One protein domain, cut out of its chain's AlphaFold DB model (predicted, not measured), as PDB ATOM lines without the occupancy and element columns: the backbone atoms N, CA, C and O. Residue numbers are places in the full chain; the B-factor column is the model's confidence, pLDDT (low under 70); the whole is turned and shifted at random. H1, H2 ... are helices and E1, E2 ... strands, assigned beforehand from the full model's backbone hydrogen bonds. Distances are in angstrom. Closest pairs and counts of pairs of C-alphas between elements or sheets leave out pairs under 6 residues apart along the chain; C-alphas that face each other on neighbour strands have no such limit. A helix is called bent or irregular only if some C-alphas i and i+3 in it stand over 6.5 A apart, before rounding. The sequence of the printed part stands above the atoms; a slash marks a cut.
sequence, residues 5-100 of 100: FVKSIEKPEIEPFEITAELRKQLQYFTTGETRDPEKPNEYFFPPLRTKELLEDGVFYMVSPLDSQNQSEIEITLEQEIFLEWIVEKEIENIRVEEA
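AT A GLANCE: This is residues 5 to 100 of the 100 residues of an uncharacterized protein of Candidatus Poribacteria bacterium (UniProt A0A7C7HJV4). A strongly twisted, curled sheet of four short strands has H1 and H3 over one face and no named helix over the other; H2 packs on H3, off the sheet. The hairpin of E4 and E5 reaches away as a thin arm. The printed part has 96 residues, in order E1 E2 H1 E3 H2 E4 E5 H3 E6, class mixed; the sheet runs E2 E1 E6 E3, antiparallel. It is compact, radius of gyration of the C-alphas 13.7 A, spans 44 by 30 by 24 A.

IN THESE COORDINATES: Find C-alpha 5 at (157.714, 306.317, 266.723), where E1, residues 5 to 8, begins. Its sheet also holds E2, 17 to 19, E3, 43 to 45, and E6, 94 to 99, 17.1 A long, ending at C-alpha 99, (159.882, 310.921, 262.600). H1 is 21 to 30, 15.6 A; H2 48 to 57, 14.2 A; H3 78 to 89, 16.1 A. E4, 59 to 63, and E5, 71 to 75, measure 13.3 A and 13.0 A.

HOW THE PARTS SIT: Within hydrogen-bond range, look for N 6 and O 17 (E1, E2), 2.8 A; N 5 and O 98 (E1, E6), 2.9 A; N 44 and O 95 (E3, E6), 3.0 A; N 60 and O 74 (E4, E5), 2.9 A. H1 is over E6 and E3, height 9.8 A; H3, on the same face, is over E1 and, only just, with 3 C-alphas, E2, height 10.1 A. H2 and H3 touch at Leu 55 and Leu 84, closest C-alphas 6.2 A, a steep tilt of 39 degrees, opposite ways. H2 and H3 have every O i to N i+4 pair within range; irregular H1, with C-alphas 25 and 28 7.1 A apart, has 2 of 6, and 4 of 7 O i to N i+3 pairs.

THE WHOLE: The farthest C-alphas, Glu 13 and Gln 69, are 44.4 A apart. The printed part has no cut; H1 to E3 is a long link. Residues 32 to 39 and 63 to 70 are under pLDDT 70.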
ATOM      1  N   PHE A   5     158.637 307.413 266.473       96.44
ATOM      2  CA  PHE A   5     157.714 306.317 266.723       96.44
ATOM      3  C   PHE A   5     158.199 305.052 266.036       96.44
ATOM      4  O   PHE A   5     158.709 305.091 264.916       96.44
ATOM      5  N   VAL A   6     157.998 303.931 266.712       95.31
ATOM      6  CA  VAL A   6     158.293 302.592 266.227       95.31
ATOM      7  C   VAL A   6     156.984 301.886 265.918       95.31
ATOM      8  O   VAL A   6     156.097 301.819 266.766       95.31
ATOM      9  N   LYS A   7     156.866 301.340 264.710       96.50
ATOM     10  CA  LYS A   7     155.713 300.543 264.273       96.50
ATOM     11  C   LYS A   7     156.156 299.131 263.936       96.50
ATOM     12  O   LYS A   7     157.181 298.978 263.276       96.50
ATOM     13  N   SER A   8     155.376 298.124 264.324       95.94
ATOM     14  CA  SER A   8     155.567 296.771 263.794       95.94
ATOM     15  C   SER A   8     155.161 296.736 262.319       95.94
ATOM     16  O   SER A   8     154.134 297.299 261.931       95.94
ATOM     17  N   ILE A   9     155.981 296.089 261.494       94.00
ATOM     18  CA  ILE A   9     155.697 295.886 260.070       94.00
ATOM     19  C   ILE A   9     154.741 294.702 259.898       94.00
ATOM     20  O   ILE A   9     153.807 294.777 259.100       94.00
ATOM     21  N   GLU A  10     154.953 293.619 260.646       93.88
ATOM     22  CA  GLU A  10     154.106 292.423 260.591       93.88
ATOM     23  C   GLU A  10     152.762 292.563 261.322       93.88
ATOM     24  O   GLU A  10     151.810 291.879 260.943       93.88
ATOM     25  N   LYS A  11     152.671 293.431 262.337       94.94
ATOM     26  CA  LYS A  11     151.479 293.634 263.181       94.94
ATOM     27  C   LYS A  11     151.085 295.120 263.229       94.94
ATOM     28  O   LYS A  11     151.253 295.773 264.264       94.94
ATOM     29  N   PRO A  12     150.589 295.692 262.114       93.94
ATOM     30  CA  PRO A  12     150.268 297.121 262.012       93.94
ATOM     31  C   PRO A  12     149.129 297.582 262.939       93.94
ATOM     32  O   PRO A  12     148.901 298.781 263.073       93.94
ATOM     33  N   GLU A  13     148.397 296.654 263.557       95.69
ATOM     34  CA  GLU A  13     147.363 296.910 264.560       95.69
ATOM     35  C   GLU A  13     147.910 297.284 265.946       95.69
ATOM     36  O   GLU A  13     147.148 297.755 266.793       95.69
ATOM     37  N   ILE A  14     149.200 297.058 266.203       95.88
ATOM     38  CA  ILE A  14     149.833 297.443 267.463       95.88
ATOM     39  C   ILE A  14     150.074 298.952 267.453       95.88
ATOM     40  O   ILE A  14     150.659 299.494 266.515       95.88
ATOM     41  N   GLU A  15     149.655 299.616 268.530       96.31
ATOM     42  CA  GLU A  15     149.899 301.045 268.718       96.31
ATOM     43  C   GLU A  15     151.402 301.369 268.626       96.31
ATOM     44  O   GLU A  15     152.216 300.660 269.232       96.31
ATOM     45  N   PRO A  16     151.790 302.432 267.894       96.50
ATOM     46  CA  PRO A  16     153.188 302.815 267.773       96.50
ATOM     47  C   PRO A  16     153.821 303.110 269.135       96.50
ATOM     48  O   PRO A  16     153.233 303.797 269.971       96.50
ATOM     49  N   PHE A  17     155.052 302.648 269.334       97.06
ATOM     50  CA  PHE A  17     155.815 302.898 270.552       97.06
ATOM     51  C   PHE A  17     156.670 304.161 270.388       97.06
ATOM     52  O   PHE A  17     157.426 304.280 269.423       97.06
ATOM     53  N   GLU A  18     156.551 305.123 271.303       96.44
ATOM     54  CA  GLU A  18     157.369 306.343 271.284       96.44
ATOM     55  C   GLU A  18     158.779 306.051 271.815       96.44
ATOM     56  O   GLU A  18     158.930 305.471 272.886       96.44
ATOM     57  N   ILE A  19     159.810 306.482 271.087       95.56
ATOM     58  CA  ILE A  19     161.214 306.353 271.505       95.56
ATOM     59  C   ILE A  19     161.918 307.707 271.500       95.56
ATOM     60  O   ILE A  19     161.592 308.610 270.716       95.56
ATOM     61  N   THR A  20     162.948 307.852 272.334       95.44
ATOM     62  CA  THR A  20     163.805 309.036 272.274       95.44
ATOM     63  C   THR A  20     164.719 309.018 271.047       95.44
ATOM     64  O   THR A  20     165.026 307.988 270.441       95.44
ATOM     65  N   ALA A  21     165.237 310.199 270.700       93.69
ATOM     66  CA  ALA A  21     166.286 310.338 269.693       93.69
ATOM     67  C   ALA A  21     167.578 309.581 270.059       93.69
ATOM     68  O   ALA A  21     168.383 309.299 269.172       93.69
ATOM     69  N   GLU A  22     167.795 309.304 271.348       93.06
ATOM     70  CA  GLU A  22     168.956 308.559 271.824       93.06
ATOM     71  C   GLU A  22     168.753 307.058 271.618       93.06
ATOM     72  O   GLU A  22     169.572 306.438 270.938       93.06
ATOM     73  N   LEU A  23     167.614 306.505 272.056       93.81
ATOM     74  CA  LEU A  23     167.266 305.106 271.799       93.81
ATOM     75  C   LEU A  23     167.263 304.787 270.296       93.81
ATOM     76  O   LEU A  23     167.823 303.769 269.889       93.81
ATOM     77  N   ARG A  24     166.756 305.695 269.445       93.19
ATOM     78  CA  ARG A  24     166.812 305.545 267.975       93.19
ATOM     79  C   ARG A  24     168.220 305.208 267.471       93.19
ATOM     80  O   ARG A  24     168.376 304.319 266.641       93.19
ATOM     81  N   LYS A  25     169.251 305.916 267.944       90.19
ATOM     82  CA  LYS A  25     170.644 305.702 267.499       90.19
ATOM     83  C   LYS A  25     171.226 304.384 268.005       90.19
ATOM     84  O   LYS A  25     172.231 303.915 267.478       90.19
ATOM     85  N   GLN A  26     170.624 303.823 269.047       91.25
ATOM     86  CA  GLN A  26     171.110 302.650 269.759       91.25
ATOM     87  C   GLN A  26     170.429 301.354 269.298       91.25
ATOM     88  O   GLN A  26     170.954 300.283 269.582       91.25
ATOM     89  N   LEU A  27     169.335 301.415 268.521       91.12
ATOM     90  CA  LEU A  27     168.624 300.231 268.003       91.12
ATOM     91  C   LEU A  27     169.552 299.234 267.289       91.12
ATOM     92  O   LEU A  27     169.372 298.021 267.383       91.12
ATOM     93  N   GLN A  28     170.600 299.722 266.623       85.56
ATOM     94  CA  GLN A  28     171.604 298.879 265.968       85.56
ATOM     95  C   GLN A  28     172.339 297.910 266.917       85.56
ATOM     96  O   GLN A  28     172.883 296.915 266.448       85.56
ATOM     97  N   TYR A  29     172.370 298.178 268.227       85.38
ATOM     98  CA  TYR A  29     173.017 297.305 269.216       85.38
ATOM     99  C   TYR A  29     172.158 296.091 269.590       85.38
ATOM    100  O   TYR A  29     172.694 295.052 269.971       85.38
ATOM    101  N   PHE A  30     170.839 296.206 269.437       87.31
ATOM    102  CA  PHE A  30     169.865 295.174 269.818       87.31
ATOM    103  C   PHE A  30     169.362 294.349 268.631       87.31
ATOM    104  O   PHE A  30     168.622 293.383 268.792       87.31
ATOM    105  N   THR A  31     169.775 294.731 267.428       80.69
ATOM    106  CA  THR A  31     169.341 294.132 266.168       80.69
ATOM    107  C   THR A  31     170.507 293.395 265.531       80.69
ATOM    108  O   THR A  31     171.670 293.569 265.899       80.69
ATOM    109  N   THR A  32     170.237 292.598 264.502       69.25
ATOM    110  CA  THR A  32     171.304 292.112 263.608       69.25
ATOM    111  C   THR A  32     171.727 293.170 262.573       69.25
ATOM    112  O   THR A  32     172.366 292.835 261.574       69.25
ATOM    113  N   GLY A  33     171.395 294.442 262.831       55.56
ATOM    114  CA  GLY A  33     171.560 295.612 261.973       55.56
ATOM    115  C   GLY A  33     170.220 296.167 261.478       55.56
ATOM    116  O   GLY A  33     169.215 295.453 261.444       55.56
ATOM    117  N   GLU A  34     170.232 297.427 261.016       52.38
ATOM    118  CA  GLU A  34     169.319 297.836 259.938       52.38
ATOM    119  C   GLU A  34     169.409 296.776 258.846       52.38
ATOM    120  O   GLU A  34     170.494 296.221 258.604       52.38
ATOM    121  N   THR A  35     168.308 296.497 258.151       51.06
ATOM    122  CA  THR A  35     168.462 295.855 256.850       51.06
ATOM    123  C   THR A  35     169.480 296.706 256.094       51.06
ATOM    124  O   THR A  35     169.184 297.842 255.744       51.06
ATOM    125  N   ARG A  36     170.699 296.195 255.837       47.62
ATOM    126  CA  ARG A  36     171.721 296.863 254.991       47.62
ATOM    127  C   ARG A  36     171.247 297.021 253.536       47.62
ATOM    128  O   ARG A  36     172.051 297.231 252.635       47.62
ATOM    129  N   ASP A  37     169.955 296.825 253.330       57.16
ATOM    130  CA  ASP A  37     169.183 297.060 252.149       57.16
ATOM    131  C   ASP A  37     168.912 298.571 252.066       57.16
ATOM    132  O   ASP A  37     168.094 299.102 252.824       57.16
ATOM    133  N   PRO A  38     169.612 299.293 251.176       58.84
ATOM    134  CA  PRO A  38     169.406 300.725 250.999       58.84
ATOM    135  C   PRO A  38     167.982 301.071 250.528       58.84
ATOM    136  O   PRO A  38     167.618 302.247 250.552       58.84
ATOM    137  N   GLU A  39     167.170 300.086 250.121       65.69
ATOM    138  CA  GLU A  39     165.763 300.280 249.759       65.69
ATOM    139  C   GLU A  39     164.825 300.354 250.981       65.69
ATOM    140  O   GLU A  39     163.670 300.760 250.836       65.69
ATOM    141  N   LYS A  40     165.304 300.016 252.189       71.31
ATOM    142  CA  LYS A  40     164.503 299.940 253.428       71.31
ATOM    143  C   LYS A  40     165.120 300.738 254.587       71.31
ATOM    144  O   LYS A  40     165.502 300.173 255.613       71.31
ATOM    145  N   PRO A  41     165.240 302.071 254.449       75.88
ATOM    146  CA  PRO A  41     165.783 302.911 255.510       75.88
ATOM    147  C   PRO A  41     164.889 302.880 256.760       75.88
ATOM    148  O   PRO A  41     163.664 302.930 256.653       75.88
ATOM    149  N   ASN A  42     165.511 302.883 257.944       88.00
ATOM    150  CA  ASN A  42     164.843 302.852 259.254       88.00
ATOM    151  C   ASN A  42     164.037 301.569 259.556       88.00
ATOM    152  O   ASN A  42     163.176 301.596 260.441       88.00
ATOM    153  N   GLU A  43     164.292 300.467 258.845       90.69
ATOM    154  CA  GLU A  43     163.760 299.147 259.192       90.69
ATOM    155  C   GLU A  43     164.791 298.315 259.954       90.69
ATOM    156  O   GLU A  43     165.969 298.253 259.587       90.69
ATOM    157  N   TYR A  44     164.335 297.655 261.015       90.38
ATOM    158  CA  TYR A  44     165.186 296.865 261.899       90.38
ATOM    159  C   TYR A  44     164.560 295.501 262.158       90.38
ATOM    160  O   TYR A  44     163.347 295.403 262.357       90.38
ATOM    161  N   PHE A  45     165.409 294.475 262.208       90.88
ATOM    162  CA  PHE A  45     165.020 293.117 262.575       90.88
ATOM    163  C   PHE A  45     165.541 292.756 263.970       90.88
ATOM    164  O   PHE A  45     166.743 292.866 264.248       90.88
ATOM    165  N   PHE A  46     164.631 292.299 264.822       91.94
ATOM    166  CA  PHE A  46     164.851 291.849 266.191       91.94
ATOM    167  C   PHE A  46     164.671 290.327 266.248       91.94
ATOM    168  O   PHE A  46     163.538 289.846 266.248       91.94
ATOM    169  N   PRO A  47     165.765 289.538 266.264       90.19
ATOM    170  CA  PRO A  47     165.653 288.086 266.328       90.19
ATOM    171  C   PRO A  47     165.045 287.656 267.675       90.19
ATOM    172  O   PRO A  47     165.676 287.907 268.705       90.19
ATOM    173  N   PRO A  48     163.906 286.937 267.704       91.25
ATOM    174  CA  PRO A  48     163.156 286.682 268.937       91.25
ATOM    175  C   PRO A  48     163.976 286.090 270.082       91.25
ATOM    176  O   PRO A  48     163.841 286.518 271.224       91.25
ATOM    177  N   LEU A  49     164.830 285.104 269.787       91.12
ATOM    178  CA  LEU A  49     165.660 284.453 270.801       91.12
ATOM    179  C   LEU A  49     166.680 285.431 271.394       91.12
ATOM    180  O   LEU A  49     166.744 285.585 272.605       91.12
ATOM    181  N   ARG A  50     167.405 286.150 270.533       89.56
ATOM    182  CA  ARG A  50     168.425 287.114 270.955       89.56
ATOM    183  C   ARG A  50     167.817 288.285 271.722       89.56
ATOM    184  O   ARG A  50     168.417 288.769 272.670       89.56
ATOM    185  N   THR A  51     166.653 288.772 271.299       92.62
ATOM    186  CA  THR A  51     165.967 289.877 271.978       92.62
ATOM    187  C   THR A  51     165.503 289.467 273.373       92.62
ATOM    188  O   THR A  51     165.640 290.259 274.301       92.62
ATOM    189  N   LYS A  52     165.026 288.226 273.541       94.38
ATOM    190  CA  LYS A  52     164.708 287.665 274.862       94.38
ATOM    191  C   LYS A  52     165.950 287.543 275.741       94.38
ATOM    192  O   LYS A  52     165.913 288.023 276.861       94.38
ATOM    193  N   GLU A  53     167.041 286.991 275.212       92.75
ATOM    194  CA  GLU A  53     168.320 286.892 275.934       92.75
ATOM    195  C   GLU A  53     168.815 288.275 276.389       92.75
ATOM    196  O   GLU A  53     169.125 288.459 277.555       92.75
ATOM    197  N   LEU A  54     168.794 289.285 275.509       92.12
ATOM    198  CA  LEU A  54     169.179 290.661 275.855       92.12
ATOM    199  C   LEU A  54     168.328 291.266 276.980       92.12
ATOM    200  O   LEU A  54     168.858 291.982 277.827       92.12
ATOM    201  N   LEU A  55     167.016 291.013 276.967       95.12
ATOM    202  CA  LEU A  55     166.100 291.491 278.003       95.12
ATOM    203  C   LEU A  55     166.320 290.758 279.334       95.12
ATOM    204  O   LEU A  55     166.302 291.393 280.382       95.12
ATOM    205  N   GLU A  56     166.536 289.442 279.295       95.19
ATOM    206  CA  GLU A  56     166.776 288.617 280.486       95.19
ATOM    207  C   GLU A  56     168.140 288.903 281.128       95.19
ATOM    208  O   GLU A  56     168.236 288.991 282.353       95.19
ATOM    209  N   ASP A  57     169.180 289.076 280.311       93.62
ATOM    210  CA  ASP A  57     170.544 289.340 280.771       93.62
ATOM    211  C   ASP A  57     170.718 290.790 281.250       93.62
ATOM    212  O   ASP A  57     171.579 291.070 282.086       93.62
ATOM    213  N   GLY A  58     169.931 291.729 280.711       92.81
ATOM    214  CA  GLY A  58     170.021 293.156 281.035       92.81
ATOM    215  C   GLY A  58     171.316 293.822 280.552       92.81
ATOM    216  O   GLY A  58     171.619 294.955 280.929       92.81
ATOM    217  N   VAL A  59     172.102 293.137 279.721       90.19
ATOM    218  CA  VAL A  59     173.396 293.614 279.228       90.19
ATOM    219  C   VAL A  59     173.593 293.269 277.754       90.19
ATOM    220  O   VAL A  59     173.046 292.301 277.234       90.19
ATOM    221  N   PHE A  60     174.429 294.044 277.065       86.19
ATOM    222  CA  PHE A  60     174.946 293.689 275.745       86.19
ATOM    223  C   PHE A  60     176.458 293.898 275.665       86.19
ATOM    224  O   PHE A  60     177.038 294.745 276.344       86.19
ATOM    225  N   TYR A  61     177.107 293.122 274.800       81.81
ATOM    226  CA  TYR A  61     178.559 293.147 274.647       81.81
ATOM    227  C   TYR A  61     178.974 294.009 273.460       81.81
ATOM    228  O   TYR A  61     178.541 293.786 272.325       81.81
ATOM    229  N   MET A  62     179.869 294.962 273.707       76.56
ATOM    230  CA  MET A  62     180.479 295.779 272.661       76.56
ATOM    231  C   MET A  62     181.955 295.402 272.507       76.56
ATOM    232  O   MET A  62     182.726 295.416 273.468       76.56
ATOM    233  N   VAL A  63     182.353 295.058 271.278       67.38
ATOM    234  CA  VAL A  63     183.760 294.812 270.936       67.38
ATOM    235  C   VAL A  63     184.377 296.125 270.472       67.38
ATOM    236  O   VAL A  63     183.932 296.709 269.482       67.38
ATOM    237  N   SER A  64     185.416 296.585 271.170       59.47
ATOM    238  CA  SER A  64     186.173 297.757 270.737       59.47
ATOM    239  C   SER A  64     186.941 297.447 269.446       59.47
ATOM    240  O   SER A  64     187.650 296.440 269.387       59.47
ATOM    241  N   PRO A  65     186.909 298.327 268.428       60.28
ATOM    242  CA  PRO A  65     187.735 298.173 267.230       60.28
ATOM    243  C   PRO A  65     189.244 298.198 267.519       60.28
ATOM    244  O   PRO A  65     190.033 297.742 266.697       60.28
ATOM    245  N   LEU A  66     189.647 298.773 268.658       65.44
ATOM    246  CA  LEU A  66     191.048 298.971 269.036       65.44
ATOM    247  C   LEU A  66     191.604 297.842 269.909       65.44
ATOM    248  O   LEU A  66     192.820 297.739 270.052       65.44
ATOM    249  N   ASP A  67     190.736 297.003 270.476       64.81
ATOM    250  CA  ASP A  67     191.130 295.867 271.304       64.81
ATOM    251  C   ASP A  67     190.110 294.731 271.167       64.81
ATOM    252  O   ASP A  67     189.144 294.617 271.920       64.81
ATOM    253  N   SER A  68     190.329 293.872 270.170       60.84
ATOM    254  CA  SER A  68     189.481 292.709 269.893       60.84
ATOM    255  C   SER A  68     189.520 291.636 270.989       60.84
ATOM    256  O   SER A  68     188.778 290.661 270.890       60.84
ATOM    257  N   GLN A  69     190.408 291.759 271.985       64.31
ATOM    258  CA  GLN A  69     190.516 290.790 273.079       64.31
ATOM    259  C   GLN A  69     189.689 291.169 274.310       64.31
ATOM    260  O   GLN A  69     189.469 290.304 275.156       64.31
ATOM    261  N   ASN A  70     189.194 292.407 274.399       63.09
ATOM    262  CA  ASN A  70     188.466 292.887 275.568       63.09
ATOM    263  C   ASN A  70     187.023 293.260 275.189       63.09
ATOM    264  O   ASN A  70     186.767 294.282 274.550       63.09
ATOM    265  N   GLN A  71     186.069 292.403 275.563       72.56
ATOM    266  CA  GLN A  71     184.640 292.690 275.430       72.56
ATOM    267  C   GLN A  71     184.193 293.517 276.631       72.56
ATOM    268  O   GLN A  71     184.457 293.142 277.771       72.56
ATOM    269  N   SER A  72     183.541 294.650 276.376       82.00
ATOM    270  CA  SER A  72     182.914 295.434 277.441       82.00
ATOM    271  C   SER A  72     181.442 295.058 277.529       82.00
ATOM    272  O   SER A  72     180.718 295.160 276.538       82.00
ATOM    273  N   GLU A  73     181.034 294.608 278.708       88.31
ATOM    274  CA  GLU A  73     179.634 294.422 279.076       88.31
ATOM    275  C   GLU A  73     179.016 295.789 279.378       88.31
ATOM    276  O   GLU A  73     179.607 296.598 280.100       88.31
ATOM    277  N   ILE A  74     177.864 296.071 278.776       89.94
ATOM    278  CA  ILE A  74     177.151 297.337 278.926       89.94
ATOM    279  C   ILE A  74     175.738 297.025 279.396       89.94
ATOM    280  O   ILE A  74     174.997 296.342 278.694       89.94
ATOM    281  N   GLU A  75     175.377 297.551 280.561       94.44
ATOM    282  CA  GLU A  75     174.023 297.476 281.110       94.44
ATOM    283  C   GLU A  75     173.044 298.266 280.239       94.44
ATOM    284  O   GLU A  75     173.342 299.387 279.800       94.44
ATOM    285  N   ILE A  76     171.880 297.673 279.974       95.25
ATOM    286  CA  ILE A  76     170.813 298.366 279.260       95.25
ATOM    287  C   ILE A  76     170.186 299.432 280.159       95.25
ATOM    288  O   ILE A  76     170.083 299.294 281.374       95.25
ATOM    289  N   THR A  77     169.763 300.538 279.563       96.19
ATOM    290  CA  THR A  77     169.044 301.585 280.290       96.19
ATOM    291  C   THR A  77     167.585 301.184 280.506       96.19
ATOM    292  O   THR A  77     167.035 300.388 279.751       96.19
ATOM    293  N   LEU A  78     166.910 301.823 281.466       96.50
ATOM    294  CA  LEU A  78     165.475 301.608 281.698       96.50
ATOM    295  C   LEU A  78     164.623 301.835 280.433       96.50
ATOM    296  O   LEU A  78     163.657 301.123 280.194       96.50
ATOM    297  N   GLU A  79     164.968 302.827 279.607       95.94
ATOM    298  CA  GLU A  79     164.249 303.072 278.349       95.94
ATOM    299  C   GLU A  79     164.421 301.901 277.367       95.94
ATOM    300  O   GLU A  79     163.463 301.495 276.713       95.94
ATOM    301  N   GLN A  80     165.636 301.352 277.279       96.81
ATOM    302  CA  GLN A  80     165.934 300.197 276.432       96.81
ATOM    303  C   GLN A  80     165.222 298.943 276.936       96.81
ATOM    304  O   GLN A  80     164.665 298.211 276.127       96.81
ATOM    305  N   GLU A  81     165.192 298.721 278.249       97.06
ATOM    306  CA  GLU A  81     164.486 297.601 278.877       97.06
ATOM    307  C   GLU A  81     162.988 297.634 278.554       97.06
ATOM    308  O   GLU A  81     162.472 296.673 277.988       97.06
ATOM    309  N   ILE A  82     162.311 298.766 278.789       97.88
ATOM    310  CA  ILE A  82     160.876 298.932 278.482       97.88
ATOM    311  C   ILE A  82     160.609 298.714 276.983       97.88
ATOM    312  O   ILE A  82     159.602 298.121 276.592       97.88
ATOM    313  N   PHE A  83     161.506 299.192 276.119       97.44
ATOM    314  CA  PHE A  83     161.386 298.980 274.680       97.44
ATOM    315  C   PHE A  83     161.550 297.501 274.290       97.44
ATOM    316  O   PHE A  83     160.757 296.983 273.504       97.44
ATOM    317  N   LEU A  84     162.554 296.809 274.832       96.75
ATOM    318  CA  LEU A  84     162.785 295.385 274.571       96.75
ATOM    319  C   LEU A  84     161.645 294.524 275.126       96.75
ATOM    320  O   LEU A  84     161.215 293.592 274.448       96.75
ATOM    321  N   GLU A  85     161.106 294.870 276.295       97.94
ATOM    322  CA  GLU A  85     159.899 294.260 276.857       97.94
ATOM    323  C   GLU A  85     158.722 294.399 275.887       97.94
ATOM    324  O   GLU A  85     158.107 293.396 275.536       97.94
ATOM    325  N   TRP A  86     158.471 295.596 275.345       97.94
ATOM    326  CA  TRP A  86     157.419 295.796 274.342       97.94
ATOM    327  C   TRP A  86     157.608 294.914 273.097       97.94
ATOM    328  O   TRP A  86     156.642 294.311 272.625       97.94
ATOM    329  N   ILE A  87     158.836 294.784 272.583       96.88
ATOM    330  CA  ILE A  87     159.134 293.893 271.448       96.88
ATOM    331  C   ILE A  87     158.828 292.430 271.805       96.88
ATOM    332  O   ILE A  87     158.163 291.731 271.034       96.88
ATOM    333  N   VAL A  88     159.284 291.969 272.972       96.94
ATOM    334  CA  VAL A  88     159.144 290.575 273.419       96.94
ATOM    335  C   VAL A  88     157.691 290.226 273.737       96.94
ATOM    336  O   VAL A  88     157.192 289.215 273.242       96.94
ATOM    337  N   GLU A  89     156.993 291.054 274.514       97.75
ATOM    338  CA  GLU A  89     155.598 290.836 274.914       97.75
ATOM    339  C   GLU A  89     154.646 290.804 273.720       97.75
ATOM    340  O   GLU A  89     153.645 290.082 273.725       97.75
ATOM    341  N   LYS A  90     154.926 291.622 272.703       97.38
ATOM    342  CA  LYS A  90     154.113 291.698 271.487       97.38
ATOM    343  C   LYS A  90     154.570 290.741 270.394       97.38
ATOM    344  O   LYS A  90     153.910 290.671 269.352       97.38
ATOM    345  N   GLU A  91     155.653 290.002 270.625       96.25
ATOM    346  CA  GLU A  91     156.290 289.103 269.661       96.25
ATOM    347  C   GLU A  91     156.548 289.817 268.320       96.25
ATOM    348  O   GLU A  91     156.110 289.358 267.261       96.25
ATOM    349  N   ILE A  92     157.147 291.007 268.388       95.44
ATOM    350  CA  ILE A  92     157.509 291.829 267.229       95.44
ATOM    351  C   ILE A  92     158.893 291.408 266.741       95.44
ATOM    352  O   ILE A  92     159.800 291.162 267.532       95.44
ATOM    353  N   GLU A  93     159.057 291.354 265.428       93.31
ATOM    354  CA  GLU A  93     160.310 290.976 264.779       93.31
ATOM    355  C   GLU A  93     160.825 292.074 263.861       93.31
ATOM    356  O   GLU A  93     162.027 292.331 263.839       93.31
ATOM    357  N   ASN A  94     159.947 292.741 263.110       93.00
ATOM    358  CA  ASN A  94     160.348 293.803 262.200       93.00
ATOM    359  C   ASN A  94     159.660 295.095 262.595       93.00
ATOM    360  O   ASN A  94     158.435 295.180 262.717       93.00
ATOM    361  N   ILE A  95     160.470 296.133 262.735       94.19
ATOM    362  CA  ILE A  95     159.974 297.464 263.026       94.19
ATOM    363  C   ILE A  95     160.370 298.453 261.948       94.19
ATOM    364  O   ILE A  95     161.391 298.291 261.279       94.19
ATOM    365  N   ARG A  96     159.595 299.528 261.851       93.75
ATOM    366  CA  ARG A  96     159.959 300.746 261.137       93.75
ATOM    367  C   ARG A  96     159.955 301.930 262.095       93.75
ATOM    368  O   ARG A  96     159.012 302.087 262.871       93.75
ATOM    369  N   VAL A  97     160.985 302.767 262.008       94.06
ATOM    370  CA  VAL A  97     161.060 304.037 262.742       94.06
ATOM    371  C   VAL A  97     160.576 305.183 261.858       94.06
ATOM    372  O   VAL A  97     161.006 305.320 260.711       94.06
ATOM    373  N   GLU A  98     159.718 306.034 262.409       93.44
ATOM    374  CA  GLU A  98     159.194 307.236 261.763       93.44
ATOM    375  C   GLU A  98     159.468 308.479 262.621       93.44
ATOM    376  O   GLU A  98     159.397 308.426 263.849       93.44
ATOM    377  N   GLU A  99     159.789 309.598 261.970       91.50
ATOM    378  CA  GLU A  99     159.882 310.921 262.600       91.50
ATOM    379  C   GLU A  99     158.526 311.628 262.490       91.50
ATOM    380  O   GLU A  99     157.925 311.628 261.413       91.50
ATOM    381  N   ALA A 100     158.048 312.200 263.599       80.31
ATOM    382  CA  ALA A 100     156.788 312.944 263.670       80.31
ATOM    383  C   ALA A 100     156.961 314.461 263.541       80.31
ATOM    384  O   ALA A 100     157.972 314.998 264.056       80.31
TER     385      ALA A 100